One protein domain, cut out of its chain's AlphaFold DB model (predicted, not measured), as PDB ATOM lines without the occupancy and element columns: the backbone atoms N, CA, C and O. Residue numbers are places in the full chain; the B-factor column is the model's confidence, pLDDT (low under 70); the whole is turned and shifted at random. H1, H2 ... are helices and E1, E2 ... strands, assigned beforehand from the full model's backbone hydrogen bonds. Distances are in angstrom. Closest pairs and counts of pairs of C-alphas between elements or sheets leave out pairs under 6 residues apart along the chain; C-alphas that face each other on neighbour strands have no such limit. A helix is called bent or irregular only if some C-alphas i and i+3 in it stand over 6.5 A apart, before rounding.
ATOM      1  N   TYR A  84     159.001 116.386 108.086       93.81
ATOM      2  CA  TYR A  84     158.446 116.038 106.779       93.81
ATOM      3  C   TYR A  84     159.019 114.726 106.233       93.81
ATOM      4  O   TYR A  84     158.277 113.797 105.913       93.81
ATOM      5  N   LEU A  85     160.347 114.622 106.175       96.06
ATOM      6  CA  LEU A  85     161.019 113.431 105.661       96.06
ATOM      7  C   LEU A  85     160.835 112.211 106.571       96.06
ATOM      8  O   LEU A  85     160.805 111.085 106.069       96.06
ATOM      9  N   SER A  86     160.714 112.415 107.882       96.62
ATOM     10  CA  SER A  86     160.537 111.341 108.857       96.62
ATOM     11  C   SER A  86     159.193 110.645 108.670       96.62
ATOM     12  O   SER A  86     159.157 109.446 108.384       96.62
ATOM     13  N   TRP A  87     158.086 111.394 108.723       94.88
ATOM     14  CA  TRP A  87     156.768 110.779 108.564       94.88
ATOM     15  C   TRP A  87     156.567 110.224 107.152       94.88
ATOM     16  O   TRP A  87     155.922 109.188 106.984       94.88
ATOM     17  N   GLN A  88     157.180 110.848 106.141       95.50
ATOM     18  CA  GLN A  88     157.189 110.310 104.786       95.50
ATOM     19  C   GLN A  88     157.898 108.964 104.709       95.50
ATOM     20  O   GLN A  88     157.356 108.026 104.130       95.50
ATOM     21  N   ARG A  89     159.071 108.816 105.331       96.56
ATOM     22  CA  ARG A  89     159.778 107.531 105.366       96.56
ATOM     23  C   ARG A  89     158.900 106.431 105.957       96.56
ATOM     24  O   ARG A  89     158.821 105.362 105.358       96.56
ATOM     25  N   THR A  90     158.205 106.711 107.058       96.38
ATOM     26  CA  THR A  90     157.257 105.768 107.670       96.38
ATOM     27  C   THR A  90     156.141 105.378 106.696       96.38
ATOM     28  O   THR A  90     155.929 104.190 106.460       96.38
ATOM     29  N   ARG A  91     155.482 106.350 106.045       94.75
ATOM     30  CA  ARG A  91     154.424 106.065 105.053       94.75
ATOM     31  C   ARG A  91     154.924 105.205 103.895       94.75
ATOM     32  O   ARG A  91     154.262 104.245 103.508       94.75
ATOM     33  N   TRP A  92     156.096 105.531 103.357       96.44
ATOM     34  CA  TRP A  92     156.701 104.789 102.253       96.44
ATOM     35  C   TRP A  92     157.100 103.368 102.650       96.44
ATOM     36  O   TRP A  92     156.990 102.458 101.830       96.44
ATOM     37  N   THR A  93     157.565 103.157 103.881       97.00
ATOM     38  CA  THR A  93     157.850 101.814 104.403       97.00
ATOM     39  C   THR A  93     156.574 100.979 104.464       97.00
ATOM     40  O   THR A  93     156.520  99.945 103.803       97.00
ATOM     41  N   MET A  94     155.522 101.485 105.114       96.19
ATOM     42  CA  MET A  94     154.232 100.790 105.235       96.19
ATOM     43  C   MET A  94     153.616 100.476 103.861       96.19
ATOM     44  O   MET A  94     153.131  99.375 103.608       96.19
ATOM     45  N   GLY A  95     153.684 101.426 102.922       95.69
ATOM     46  CA  GLY A  95     153.209 101.206 101.557       95.69
ATOM     47  C   GLY A  95     153.996 100.117 100.819       95.69
ATOM     48  O   GLY A  95     153.408  99.288 100.125       95.69
ATOM     49  N   LYS A  96     155.328 100.076 100.965       96.88
ATOM     50  CA  LYS A  96     156.162  99.028 100.345       96.88
ATOM     51  C   LYS A  96     155.919  97.654 100.962       96.88
ATOM     52  O   LYS A  96     155.973  96.664 100.239       96.88
ATOM     53  N   GLU A  97     155.648  97.589 102.261       97.00
ATOM     54  CA  GLU A  97     155.293  96.343 102.948       97.00
ATOM     55  C   GLU A  97     153.975  95.774 102.414       97.00
ATOM     56  O   GLU A  97     153.913  94.587 102.102       97.00
ATOM     57  N   LEU A  98     152.958  96.615 102.190       96.19
ATOM     58  CA  LEU A  98     151.715  96.200 101.526       96.19
ATOM     59  C   LEU A  98     151.962  95.660 100.112       96.19
ATOM     60  O   LEU A  98     151.426  94.615  99.746       96.19
ATOM     61  N   ILE A  99     152.805  96.335  99.325       96.81
ATOM     62  CA  ILE A  99     153.183  95.849  97.989       96.81
ATOM     63  C   ILE A  99     153.876  94.485  98.089       96.81
ATOM     64  O   ILE A  99     153.584  93.591  97.296       96.81
ATOM     65  N   ALA A 100     154.771  94.297  99.064       97.44
ATOM     66  CA  ALA A 100     155.447  93.019  99.289       97.44
ATOM     67  C   ALA A 100     154.472  91.896  99.693       97.44
ATOM     68  O   ALA A 100     154.721  90.733  99.385       97.44
ATOM     69  N   GLN A 101     153.342  92.244 100.313       96.19
ATOM     70  CA  GLN A 101     152.231  91.331 100.618       96.19
ATOM     71  C   GLN A 101     151.295  91.083  99.417       96.19
ATOM     72  O   GLN A 101     150.303  90.368  99.546       96.19
ATOM     73  N   GLY A 102     151.594  91.652  98.246       96.69
ATOM     74  CA  GLY A 102     150.824  91.465  97.015       96.69
ATOM     75  C   GLY A 102     149.686  92.467  96.809       96.69
ATOM     76  O   GLY A 102     148.904  92.300  95.875       96.69
ATOM     77  N   VAL A 103     149.580  93.512  97.638       94.44
ATOM     78  CA  VAL A 103     148.588  94.578  97.435       94.44
ATOM     79  C   VAL A 103     148.981  95.418  96.221       94.44
ATOM     80  O   VAL A 103     150.120  95.880  96.100       94.44
ATOM     81  N   ALA A 104     148.035  95.634  95.310       91.38
ATOM     82  CA  ALA A 104     148.284  96.440  94.129       91.38
ATOM     83  C   ALA A 104     148.453  97.924  94.502       91.38
ATOM     84  O   ALA A 104     147.798  98.441  95.404       91.38
ATOM     85  N   ARG A 105     149.328  98.641  93.790       89.69
ATOM     86  CA  ARG A 105     149.677 100.046  94.097       89.69
ATOM     87  C   ARG A 105     148.457 100.970  94.070       89.69
ATOM     88  O   ARG A 105     148.365 101.892  94.876       89.69
ATOM     89  N   GLN A 106     147.526 100.701  93.162       85.25
ATOM     90  CA  GLN A 106     146.265 101.421  93.016       85.25
ATOM     91  C   GLN A 106     145.291 101.200  94.180       85.25
ATOM     92  O   GLN A 106     144.429 102.044  94.391       85.25
ATOM     93  N   ASP A 107     145.464 100.147  94.980       88.31
ATOM     94  CA  ASP A 107     144.618  99.857  96.146       88.31
ATOM     95  C   ASP A 107     145.140 100.509  97.438       88.31
ATOM     96  O   ASP A 107     144.548 100.340  98.508       88.31
ATOM     97  N   ILE A 108     146.239 101.267  97.342       89.88
ATOM     98  CA  ILE A 108     146.885 101.971  98.452       89.88
ATOM     99  C   ILE A 108     146.713 103.484  98.271       89.88
ATOM    100  O   ILE A 108     147.125 104.066  97.264       89.88
ATOM    101  N   GLU A 109     146.098 104.140  99.253       88.31
ATOM    102  CA  GLU A 109     146.092 105.597  99.420       88.31
ATOM    103  C   GLU A 109     147.262 105.974 100.331       88.31
ATOM    104  O   GLU A 109     147.178 105.881 101.558       88.31
ATOM    105  N   GLY A 110     148.379 106.365  99.720       88.44
ATOM    106  CA  GLY A 110     149.607 106.731 100.431       88.44
ATOM    107  C   GLY A 110     149.830 108.240 100.541       88.44
ATOM    108  O   GLY A 110     150.904 108.655 100.973       88.44
ATOM    109  N   GLY A 111     148.844 109.062 100.160       84.94
ATOM    110  CA  GLY A 111     148.933 110.521 100.094       84.94
ATOM    111  C   GLY A 111     149.746 111.051  98.921       84.94
ATOM    112  O   GLY A 111     150.101 110.306  98.009       84.94
ATOM    113  N   TYR A 112     150.032 112.356  98.961       82.06
ATOM    114  CA  TYR A 112     150.422 113.128  97.779       82.06
ATOM    115  C   TYR A 112     151.614 112.557  97.026       82.06
ATOM    116  O   TYR A 112     151.550 112.325  95.822       82.06
ATOM    117  N   GLU A 113     152.700 112.294  97.734       87.12
ATOM    118  CA  GLU A 113     153.958 111.890  97.125       87.12
ATOM    119  C   GLU A 113     153.916 110.434  96.660       87.12
ATOM    120  O   GLU A 113     154.463 110.107  95.611       87.12
ATOM    121  N   TRP A 114     153.232 109.561  97.407       89.31
ATOM    122  CA  TRP A 114     153.041 108.162  97.025       89.31
ATOM    123  C   TRP A 114     152.139 108.037  95.797       89.31
ATOM    124  O   TRP A 114     152.496 107.383  94.816       89.31
ATOM    125  N   ASN A 115     150.973 108.683  95.837       85.62
ATOM    126  CA  ASN A 115     150.003 108.659  94.750       85.62
ATOM    127  C   ASN A 115     150.577 109.325  93.500       85.62
ATOM    128  O   ASN A 115     150.496 108.753  92.417       85.62
ATOM    129  N   GLY A 116     151.231 110.479  93.655       81.69
ATOM    130  CA  GLY A 116     151.922 111.153  92.562       81.69
ATOM    131  C   GLY A 116     153.044 110.309  91.953       81.69
ATOM    132  O   GLY A 116     153.284 110.394  90.757       81.69
ATOM    133  N   TRP A 117     153.712 109.448  92.724       87.94
ATOM    134  CA  TRP A 117     154.728 108.551  92.173       87.94
ATOM    135  C   TRP A 117     154.133 107.351  91.426       87.94
ATOM    136  O   TRP A 117     154.595 107.001  90.341       87.94
ATOM    137  N   TYR A 118     153.120 106.699  92.001       86.00
ATOM    138  CA  TYR A 118     152.608 105.432  91.473       86.00
ATOM    139  C   TYR A 118     151.430 105.563  90.508       86.00
ATOM    140  O   TYR A 118     151.204 104.639  89.732       86.00
ATOM    141  N   LEU A 119     150.676 106.663  90.554       79.81
ATOM    142  CA  LEU A 119     149.382 106.796  89.869       79.81
ATOM    143  C   LEU A 119     149.363 107.910  88.815       79.81
ATOM    144  O   LEU A 119     148.366 108.063  88.122       79.81
ATOM    145  N   TYR A 120     150.453 108.667  88.656       75.38
ATOM    146  CA  TYR A 120     150.499 109.836  87.766       75.38
ATOM    147  C   TYR A 120     150.150 109.540  86.298       75.38
ATOM    148  O   TYR A 120     149.546 110.376  85.638       75.38
ATOM    149  N   ASN A 121     150.477 108.346  85.796       73.94
ATOM    150  CA  ASN A 121     150.193 107.935  84.414       73.94
ATOM    151  C   ASN A 121     148.932 107.064  84.276       73.94
ATOM    152  O   ASN A 121     148.781 106.385  83.263       73.94
ATOM    153  N   HIS A 122     148.055 107.058  85.281       69.88
ATOM    154  CA  HIS A 122     146.858 106.217  85.321       69.88
ATOM    155  C   HIS A 122     145.572 107.062  85.316       69.88
ATOM    156  O   HIS A 122     144.838 107.076  86.309       69.88
ATOM    157  N   PRO A 123     145.279 107.790  84.217       65.19
ATOM    158  CA  PRO A 123     144.108 108.666  84.120       65.19
ATOM    159  C   PRO A 123     142.781 107.906  84.262       65.19
ATOM    160  O   PRO A 123     141.761 108.475  84.639       65.19
ATOM    161  N   GLU A 124     142.761 106.600  84.000       65.12
ATOM    162  CA  GLU A 124     141.605 105.734  84.226       65.12
ATOM    163  C   GLU A 124     141.194 105.632  85.700       65.12
ATOM    164  O   GLU A 124     140.021 105.378  85.978       65.12
ATOM    165  N   LEU A 125     142.130 105.869  86.625       63.66
ATOM    166  CA  LEU A 125     141.873 105.912  88.065       63.66
ATOM    167  C   LEU A 125     141.291 107.267  88.505       63.66
ATOM    168  O   LEU A 125     140.857 107.392  89.643       63.66
ATOM    169  N   GLU A 126     141.215 108.270  87.621       56.41
ATOM    170  CA  GLU A 126     140.605 109.580  87.913       56.41
ATOM    171  C   GLU A 126     139.066 109.567  87.863       56.41
ATOM    172  O   GLU A 126     138.433 110.562  88.211       56.41
ATOM    173  N   LYS A 127     138.434 108.473  87.416       53.91
ATOM    174  CA  LYS A 127     136.985 108.431  87.134       53.91
ATOM    175  C   LYS A 127     136.085 108.626  88.358       53.91
ATOM    176  O   LYS A 127     134.973 109.117  88.198       53.91
ATOM    177  N   ASP A 128     136.569 108.302  89.554       51.81
ATOM    178  CA  ASP A 128     135.818 108.429  90.814       51.81
ATOM    179  C   ASP A 128     136.044 109.784  91.518       51.81
ATOM    180  O   ASP A 128     135.744 109.953  92.701       51.81
ATOM    181  N   PHE A 129     136.605 110.761  90.802       57.22
ATOM    182  CA  PHE A 129     136.991 112.058  91.341       57.22
ATOM    183  C   PHE A 129     135.816 113.038  91.473       57.22
ATOM    184  O   PHE A 129     134.994 113.170  90.567       57.22
ATOM    185  N   ASN A 130     135.793 113.822  92.558       51.38
ATOM    186  CA  ASN A 130     134.927 114.996  92.652       51.38
ATOM    187  C   ASN A 130     135.571 116.185  91.901       51.38
ATOM    188  O   ASN A 130     136.554 116.729  92.408       51.38
ATOM    189  N   PRO A 131     135.014 116.635  90.758       49.53
ATOM    190  CA  PRO A 131     135.584 117.686  89.910       49.53
ATOM    191  C   PRO A 131     135.786 119.048  90.598       49.53
ATOM    192  O   PRO A 131     136.501 119.884  90.051       49.53
ATOM    193  N   GLU A 132     135.202 119.271  91.779       49.47
ATOM    194  CA  GLU A 132     135.379 120.497  92.567       49.47
ATOM    195  C   GLU A 132     136.721 120.573  93.317       49.47
ATOM    196  O   GLU A 132     137.139 121.657  93.727       49.47
ATOM    197  N   LEU A 133     137.434 119.454  93.493       50.69
ATOM    198  CA  LEU A 133     138.780 119.482  94.064       50.69
ATOM    199  C   LEU A 133     139.792 119.962  93.000       50.69
ATOM    200  O   LEU A 133     139.817 119.496  91.861       50.69
ATOM    201  N   GLY A 134     140.651 120.922  93.354       49.38
ATOM    202  CA  GLY A 134     141.652 121.473  92.431       49.38
ATOM    203  C   GLY A 134     142.609 120.408  91.865       49.38
ATOM    204  O   GLY A 134     142.856 119.378  92.490       49.38
ATOM    205  N   VAL A 135     143.213 120.675  90.699       53.44
ATOM    206  CA  VAL A 135     144.082 119.735  89.941       53.44
ATOM    207  C   VAL A 135     145.256 119.165  90.759       53.44
ATOM    208  O   VAL A 135     145.760 118.086  90.476       53.44
ATOM    209  N   TYR A 136     145.680 119.838  91.823       50.00
ATOM    210  CA  TYR A 136     146.731 119.331  92.708       50.00
ATOM    211  C   TYR A 136     146.201 118.385  93.792       50.00
ATOM    212  O   TYR A 136     146.910 117.470  94.204       50.00
ATOM    213  N   LEU A 137     144.942 118.543  94.204       50.81
ATOM    214  CA  LEU A 137     144.245 117.579  95.054       50.81
ATOM    215  C   LEU A 137     143.836 116.331  94.243       50.81
ATOM    216  O   LEU A 137     143.858 115.240  94.813       50.81
ATOM    217  N   LYS A 138     143.617 116.462  92.914       51.44
ATOM    218  CA  LYS A 138     143.481 115.330  91.959       51.44
ATOM    219  C   LYS A 138     144.655 114.358  91.998       51.44
ATOM    220  O   LYS A 138     144.439 113.159  91.978       51.44
ATOM    221  N   ALA A 139     145.889 114.864  92.027       48.81
ATOM    222  CA  ALA A 139     147.088 114.019  92.040       48.81
ATOM    223  C   ALA A 139     147.443 113.517  93.452       48.81
ATOM    224  O   ALA A 139     148.172 112.541  93.616       48.81
ATOM    225  N   GLY A 140     146.950 114.222  94.473       47.56
ATOM    226  CA  GLY A 140     147.470 114.150  95.824       47.56
ATOM    227  C   GLY A 140     146.800 113.137  96.738       47.56
ATOM    228  O   GLY A 140     147.445 112.313  97.379       47.56
ATOM    229  N   SER A 141     145.486 113.230  96.859       53.00
ATOM    230  CA  SER A 141     144.729 112.378  97.773       53.00
ATOM    231  C   SER A 141     143.288 112.368  97.283       53.00
ATOM    232  O   SER A 141     142.478 113.174  97.739       53.00
ATOM    233  N   PRO A 142     142.967 111.537  96.278       49.56
ATOM    234  CA  PRO A 142     141.778 111.752  95.448       49.56
ATOM    235  C   PRO A 142     140.455 111.363  96.123       49.56
ATOM    236  O   PRO A 142     139.457 111.139  95.450       49.56
ATOM    237  N   GLY A 143     140.426 111.272  97.455       52.03
ATOM    238  CA  GLY A 143     139.228 110.899  98.203       52.03
ATOM    239  C   GLY A 143     138.769 109.468  97.924       52.03
ATOM    240  O   GLY A 143     137.593 109.155  98.089       52.03
ATOM    241  N   PHE A 144     139.673 108.593  97.485       57.28
ATOM    242  CA  PHE A 144     139.297 107.235  97.139       57.28
ATOM    243  C   PHE A 144     138.907 106.423  98.381       57.28
ATOM    244  O   PHE A 144     139.604 106.431  99.399       57.28
ATOM    245  N   LYS A 145     137.852 105.612  98.261       67.44
ATOM    246  CA  LYS A 145     137.605 104.474  99.159       67.44
ATOM    247  C   LYS A 145     138.560 103.325  98.812       67.44
ATOM    248  O   LYS A 145     138.119 102.257  98.395       67.44
ATOM    249  N   LYS A 146     139.872 103.564  98.901       80.69
ATOM    250  CA  LYS A 146     140.866 102.524  98.621       80.69
ATOM    251  C   LYS A 146     140.878 101.483  99.732       80.69
ATOM    252  O   LYS A 146     140.751 101.860 100.896       80.69
ATOM    253  N   PRO A 147     141.079 100.195  99.405       89.81
ATOM    254  CA  PRO A 147     141.162  99.127 100.396       89.81
ATOM    255  C   PRO A 147     142.129  99.418 101.544       89.81
ATOM    256  O   PRO A 147     141.819  99.062 102.679       89.81
ATOM    257  N   TYR A 148     143.251 100.092 101.263       91.75
ATOM    258  CA  TYR A 148     144.248 100.487 102.255       91.75
ATOM    259  C   TYR A 148     144.517 101.991 102.210       91.75
ATOM    260  O   TYR A 148     144.768 102.552 101.145       91.75
ATOM    261  N   VAL A 149     144.514 102.643 103.373       91.06
ATOM    262  CA  VAL A 149     144.768 104.080 103.516       91.06
ATOM    263  C   VAL A 149     145.782 104.339 104.622       91.06
ATOM    264  O   VAL A 149     145.549 104.023 105.790       91.06
ATOM    265  N   ILE A 150     146.901 104.961 104.258       92.94
ATOM    266  CA  ILE A 150     147.951 105.376 105.187       92.94
ATOM    267  C   ILE A 150     147.722 106.845 105.547       92.94
ATOM    268  O   ILE A 150     147.886 107.725 104.699       92.94
ATOM    269  N   SER A 151     147.373 107.134 106.799       90.81
ATOM    270  CA  SER A 151     146.950 108.474 107.237       90.81
ATOM    271  C   SER A 151     147.518 108.864 108.605       90.81
ATOM    272  O   SER A 151     148.117 108.062 109.316       90.81
ATOM    273  N   PHE A 152     147.308 110.122 108.997       90.94
ATOM    274  CA  PHE A 152     147.715 110.653 110.303       90.94
ATOM    275  C   PHE A 152     146.728 110.333 111.442       90.94
ATOM    276  O   PHE A 152     146.943 110.743 112.581       90.94
ATOM    277  N   SER A 153     145.636 109.619 111.155       89.69
ATOM    278  CA  SER A 153     144.595 109.284 112.131       89.69
ATOM    279  C   SER A 153     143.849 108.008 111.755       89.69
ATOM    280  O   SER A 153     143.799 107.629 110.586       89.69
ATOM    281  N   ALA A 154     143.177 107.391 112.725       89.44
ATOM    282  CA  ALA A 154     142.141 106.411 112.420       89.44
ATOM    283  C   ALA A 154     141.040 107.062 111.562       89.44
ATOM    284  O   ALA A 154     140.631 108.196 111.835       89.44
ATOM    285  N   LEU A 155     140.576 106.362 110.525       86.31
ATOM    286  CA  LEU A 155     139.531 106.854 109.627       86.31
ATOM    287  C   LEU A 155     138.172 106.205 109.945       86.31
ATOM    288  O   LEU A 155     138.105 104.981 110.079       86.31
ATOM    289  N   PRO A 156     137.070 106.976 110.036       84.06
ATOM    290  CA  PRO A 156     135.733 106.411 110.200       84.06
ATOM    291  C   PRO A 156     135.387 105.425 109.076       84.06
ATOM    292  O   PRO A 156     135.615 105.711 107.902       84.06
ATOM    293  N   GLY A 157     134.826 104.267 109.429       84.44
ATOM    294  CA  GLY A 157     134.481 103.212 108.465       84.44
ATOM    295  C   GLY A 157     135.657 102.335 108.020       84.44
ATOM    296  O   GLY A 157     135.447 101.409 107.242       84.44
ATOM    297  N   TYR A 158     136.865 102.583 108.533       89.31
ATOM    298  CA  TYR A 158     138.027 101.721 108.350       89.31
ATOM    299  C   TYR A 158     138.417 101.053 109.667       89.31
ATOM    300  O   TYR A 158     138.212 101.592 110.754       89.31
ATOM    301  N   GLN A 159     139.041  99.887 109.559       93.62
ATOM    302  CA  GLN A 159     139.728  99.242 110.664       93.62
ATOM    303  C   GLN A 159     141.207  99.634 110.638       93.62
ATOM    304  O   GLN A 159     141.883  99.453 109.628       93.62
ATOM    305  N   VAL A 160     141.731 100.136 111.756       94.38
ATOM    306  CA  VAL A 160     143.180 100.312 111.918       94.38
ATOM    307  C   VAL A 160     143.803  98.933 112.100       94.38
ATOM    308  O   VAL A 160     143.502  98.251 113.078       94.38
ATOM    309  N   ILE A 161     144.653  98.527 111.161       95.12
ATOM    310  CA  ILE A 161     145.359  97.240 111.225       95.12
ATOM    311  C   ILE A 161     146.785  97.392 111.748       95.12
ATOM    312  O   ILE A 161     147.328  96.451 112.315       95.12
ATOM    313  N   GLU A 162     147.372  98.583 111.615       95.31
ATOM    314  CA  GLU A 162     148.729  98.859 112.076       95.31
ATOM    315  C   GLU A 162     148.915 100.349 112.377       95.31
ATOM    316  O   GLU A 162     148.223 101.206 111.819       95.31
ATOM    317  N   LYS A 163     149.863 100.672 113.261       95.94
ATOM    318  CA  LYS A 163     150.333 102.041 113.478       95.94
ATOM    319  C   LYS A 163     151.841 102.052 113.711       95.94
ATOM    320  O   LYS A 163     152.356 101.194 114.421       95.94
ATOM    321  N   HIS A 164     152.512 103.057 113.168       96.75
ATOM    322  CA  HIS A 164     153.951 103.276 113.316       96.75
ATOM    323  C   HIS A 164     154.218 104.668 113.860       96.75
ATOM    324  O   HIS A 164     153.452 105.596 113.597       96.75
ATOM    325  N   GLU A 165     155.309 104.835 114.600       96.31
ATOM    326  CA  GLU A 165     155.753 106.164 115.005       96.31
ATOM    327  C   GLU A 165     156.195 106.976 113.783       96.31
ATOM    328  O   GLU A 165     156.873 106.491 112.873       96.31
ATOM    329  N   ALA A 166     155.791 108.242 113.757       93.25
ATOM    330  CA  ALA A 166     156.149 109.160 112.682       93.25
ATOM    331  C   ALA A 166     157.579 109.715 112.836       93.25
ATOM    332  O   ALA A 166     158.133 110.251 111.877       93.25
ATOM    333  N   GLY A 167     158.170 109.604 114.034       92.31
ATOM    334  CA  GLY A 167     159.541 110.036 114.330       92.31
ATOM    335  C   GLY A 167     159.764 111.551 114.259       92.31
ATOM    336  O   GLY A 167     160.885 111.987 114.010       92.31
ATOM    337  N   THR A 168     158.706 112.348 114.424       92.75
ATOM    338  CA  THR A 168     158.771 113.813 114.335       92.75
ATOM    339  C   THR A 168     159.232 114.453 115.652       92.75
ATOM    340  O   THR A 168     159.095 113.865 116.723       92.75
ATOM    341  N   ILE A 169     159.814 115.649 115.567       90.38
ATOM    342  CA  ILE A 169     160.377 116.416 116.685       90.38
ATOM    343  C   ILE A 169     159.407 117.512 117.142       90.38
ATOM    344  O   ILE A 169     159.169 117.657 118.340       90.38
ATOM    345  N   PHE A 170     158.863 118.306 116.212       87.44
ATOM    346  CA  PHE A 170     157.977 119.439 116.527       87.44
ATOM    347  C   PHE A 170     156.562 119.292 115.978       87.44
ATOM    348  O   PHE A 170     155.640 119.967 116.450       87.44
ATOM    349  N   SER A 171     156.360 118.423 114.994       85.88
ATOM    350  CA  SER A 171     155.037 118.120 114.482       85.88
ATOM    351  C   SER A 171     154.161 117.473 115.556       85.88
ATOM    352  O   SER A 171     154.606 116.665 116.363       85.88
ATOM    353  N   LYS A 172     152.859 117.771 115.524       88.50
ATOM    354  CA  LYS A 172     151.860 117.084 116.363       88.50
ATOM    355  C   LYS A 172     151.541 115.665 115.865       88.50
ATOM    356  O   LYS A 172     150.660 114.999 116.407       88.50
ATOM    357  N   ILE A 173     152.212 115.221 114.804       88.25
ATOM    358  CA  ILE A 173     152.031 113.909 114.192       88.25
ATOM    359  C   ILE A 173     152.930 112.914 114.922       88.25
ATOM    360  O   ILE A 173     154.113 112.790 114.616       88.25
ATOM    361  N   ASN A 174     152.346 112.186 115.869       91.81
ATOM    362  CA  ASN A 174     153.065 111.156 116.623       91.81
ATOM    363  C   ASN A 174     153.065 109.803 115.901       91.81
ATOM    364  O   ASN A 174     154.049 109.071 115.948       91.81
ATOM    365  N   TYR A 175     151.966 109.481 115.213       94.94
ATOM    366  CA  TYR A 175     151.749 108.174 114.601       94.94
ATOM    367  C   TYR A 175     151.203 108.287 113.182       94.94
ATOM    368  O   TYR A 175     150.432 109.195 112.867       94.94
ATOM    369  N   ILE A 176     151.572 107.305 112.366       95.56
ATOM    370  CA  ILE A 176     151.007 107.017 111.051       95.56
ATOM    371  C   ILE A 176     150.202 105.728 111.159       95.56
ATOM    372  O   ILE A 176     150.685 104.731 111.691       95.56
ATOM    373  N   TYR A 177     148.969 105.756 110.668       94.25
ATOM    374  CA  TYR A 177     148.000 104.674 110.777       94.25
ATOM    375  C   TYR A 177     147.817 104.002 109.425       94.25
ATOM    376  O   TYR A 177     147.616 104.683 108.417       94.25
ATOM    377  N   LEU A 178     147.828 102.672 109.421       95.31
ATOM    378  CA  LEU A 178     147.352 101.872 108.306       95.31
ATOM    379  C   LEU A 178     145.897 101.496 108.551       95.31
ATOM    380  O   LEU A 178     145.570 100.718 109.451       95.31
ATOM    381  N   ASN A 179     145.027 102.049 107.724       92.56
ATOM    382  CA  ASN A 179     143.597 101.818 107.752       92.56
ATOM    383  C   ASN A 179     143.239 100.857 106.626       92.56
ATOM    384  O   ASN A 179     143.712 101.014 105.503       92.56
ATOM    385  N   ARG A 180     142.373  99.892 106.911       92.44
ATOM    386  CA  ARG A 180     141.852  98.943 105.934       92.44
ATOM    387  C   ARG A 180     140.332  99.018 105.893       92.44
ATOM    388  O   ARG A 180     139.693  99.022 106.944       92.44
ATOM    389  N   LEU A 181     139.751  99.065 104.697       89.38
ATOM    390  CA  LEU A 181     138.308  98.877 104.545       89.38
ATOM    391  C   LEU A 181     137.936  97.482 105.068       89.38
ATOM    392  O   LEU A 181     138.572  96.502 104.662       89.38
TER     393      LEU A 181
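AT A GLANCE: This is residues 84 to 181 of the 188 residues of an uncharacterized protein of Parcubacteria group bacterium GW2011_GWA2_43_17 (UniProt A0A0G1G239). One long helix, H1, lies along one face of a small antiparallel sheet of three strands, and no named helix covers the other face; three short helices, H2, H3 and H4, form a looser group beyond the E1 edge of this two-layered part. The link from H1 to H2 passes beside E1, where residues 108 to 109 pair in parallel with residues 148 to 149. The printed part has 98 residues, with four named helices followed by three named strands, H1 H2 H3 H4 E1 E2 E3; the sheet's order is E1, E3, E2, and the class is mixed, helices and strands. The whole is compact, with a radius of gyration of the C-alphas of 13.2 A, and rounded, spanning 36 by 30 by 25 A.

HOW THE PARTS SIT: E3, residues 175 to 180, is the inner strand of the sheet. E1, residues 148 to 151, is an edge strand antiparallel to E3 at 159 degrees, with N 149 and O 179 within hydrogen-bond range at 2.8 A. E2, residues 159 to 165, is the other edge strand, antiparallel to E3 at 157 degrees, with N 161 and O 178 within range at 2.9 A; E2 and E3 form a hairpin. H1, residues 84 to 100, is on the sheet at a height of 9.1 A, over E3 and along the strands, at 25 degrees to E3 on the local plane. The closest C-alphas of H1 and E3 are those of Arg 91 and Ile 176, 7.0 A apart. H2, residues 112 to 118, is close to H1 but not clearly touching it, with the C-alphas of Trp 92 and Trp 114 closest at 7.2 A. H4, residues 135 to 140, touches H2 and is about perpendicular to it, at 78 degrees; their closest C-alphas, of Tyr 112 and Gly 140, are 3.7 A apart. H3, residues 123 to 128, is close to H4 but not clearly touching, with the C-alphas of Glu 126 and Lys 138 closest at 7.6 A, and is apart from H1. Each O i to N i+4 pair in H1 and H2 is within hydrogen-bond range; in H4 it is 1 of 2, and in H3 0 of 2, beside 1 of 3 O i to N i+3 pairs.

IN THESE COORDINATES: H1 begins with C-alpha 84 at (158.446, 116.038, 106.779) and is 24.4 A long. E2 measures 18.0 A, E3 16.1 A and E1 9.8 A. H2 measures 10.2 A, H4 8.8 A and H3 10.7 A; H3 is irregular, with C-alphas 125 and 128 7.1 A apart. E3 ends with C-alpha 180 at (141.852, 98.943, 105.934).

THE WHOLE: The two C-alphas farthest apart, of Glu 124 and Ile 169, are 39.0 A apart. The printed part has no cut, and its one long link is that from H1 to H2, 11 residues. Residues 122 to 145 have pLDDT under 70.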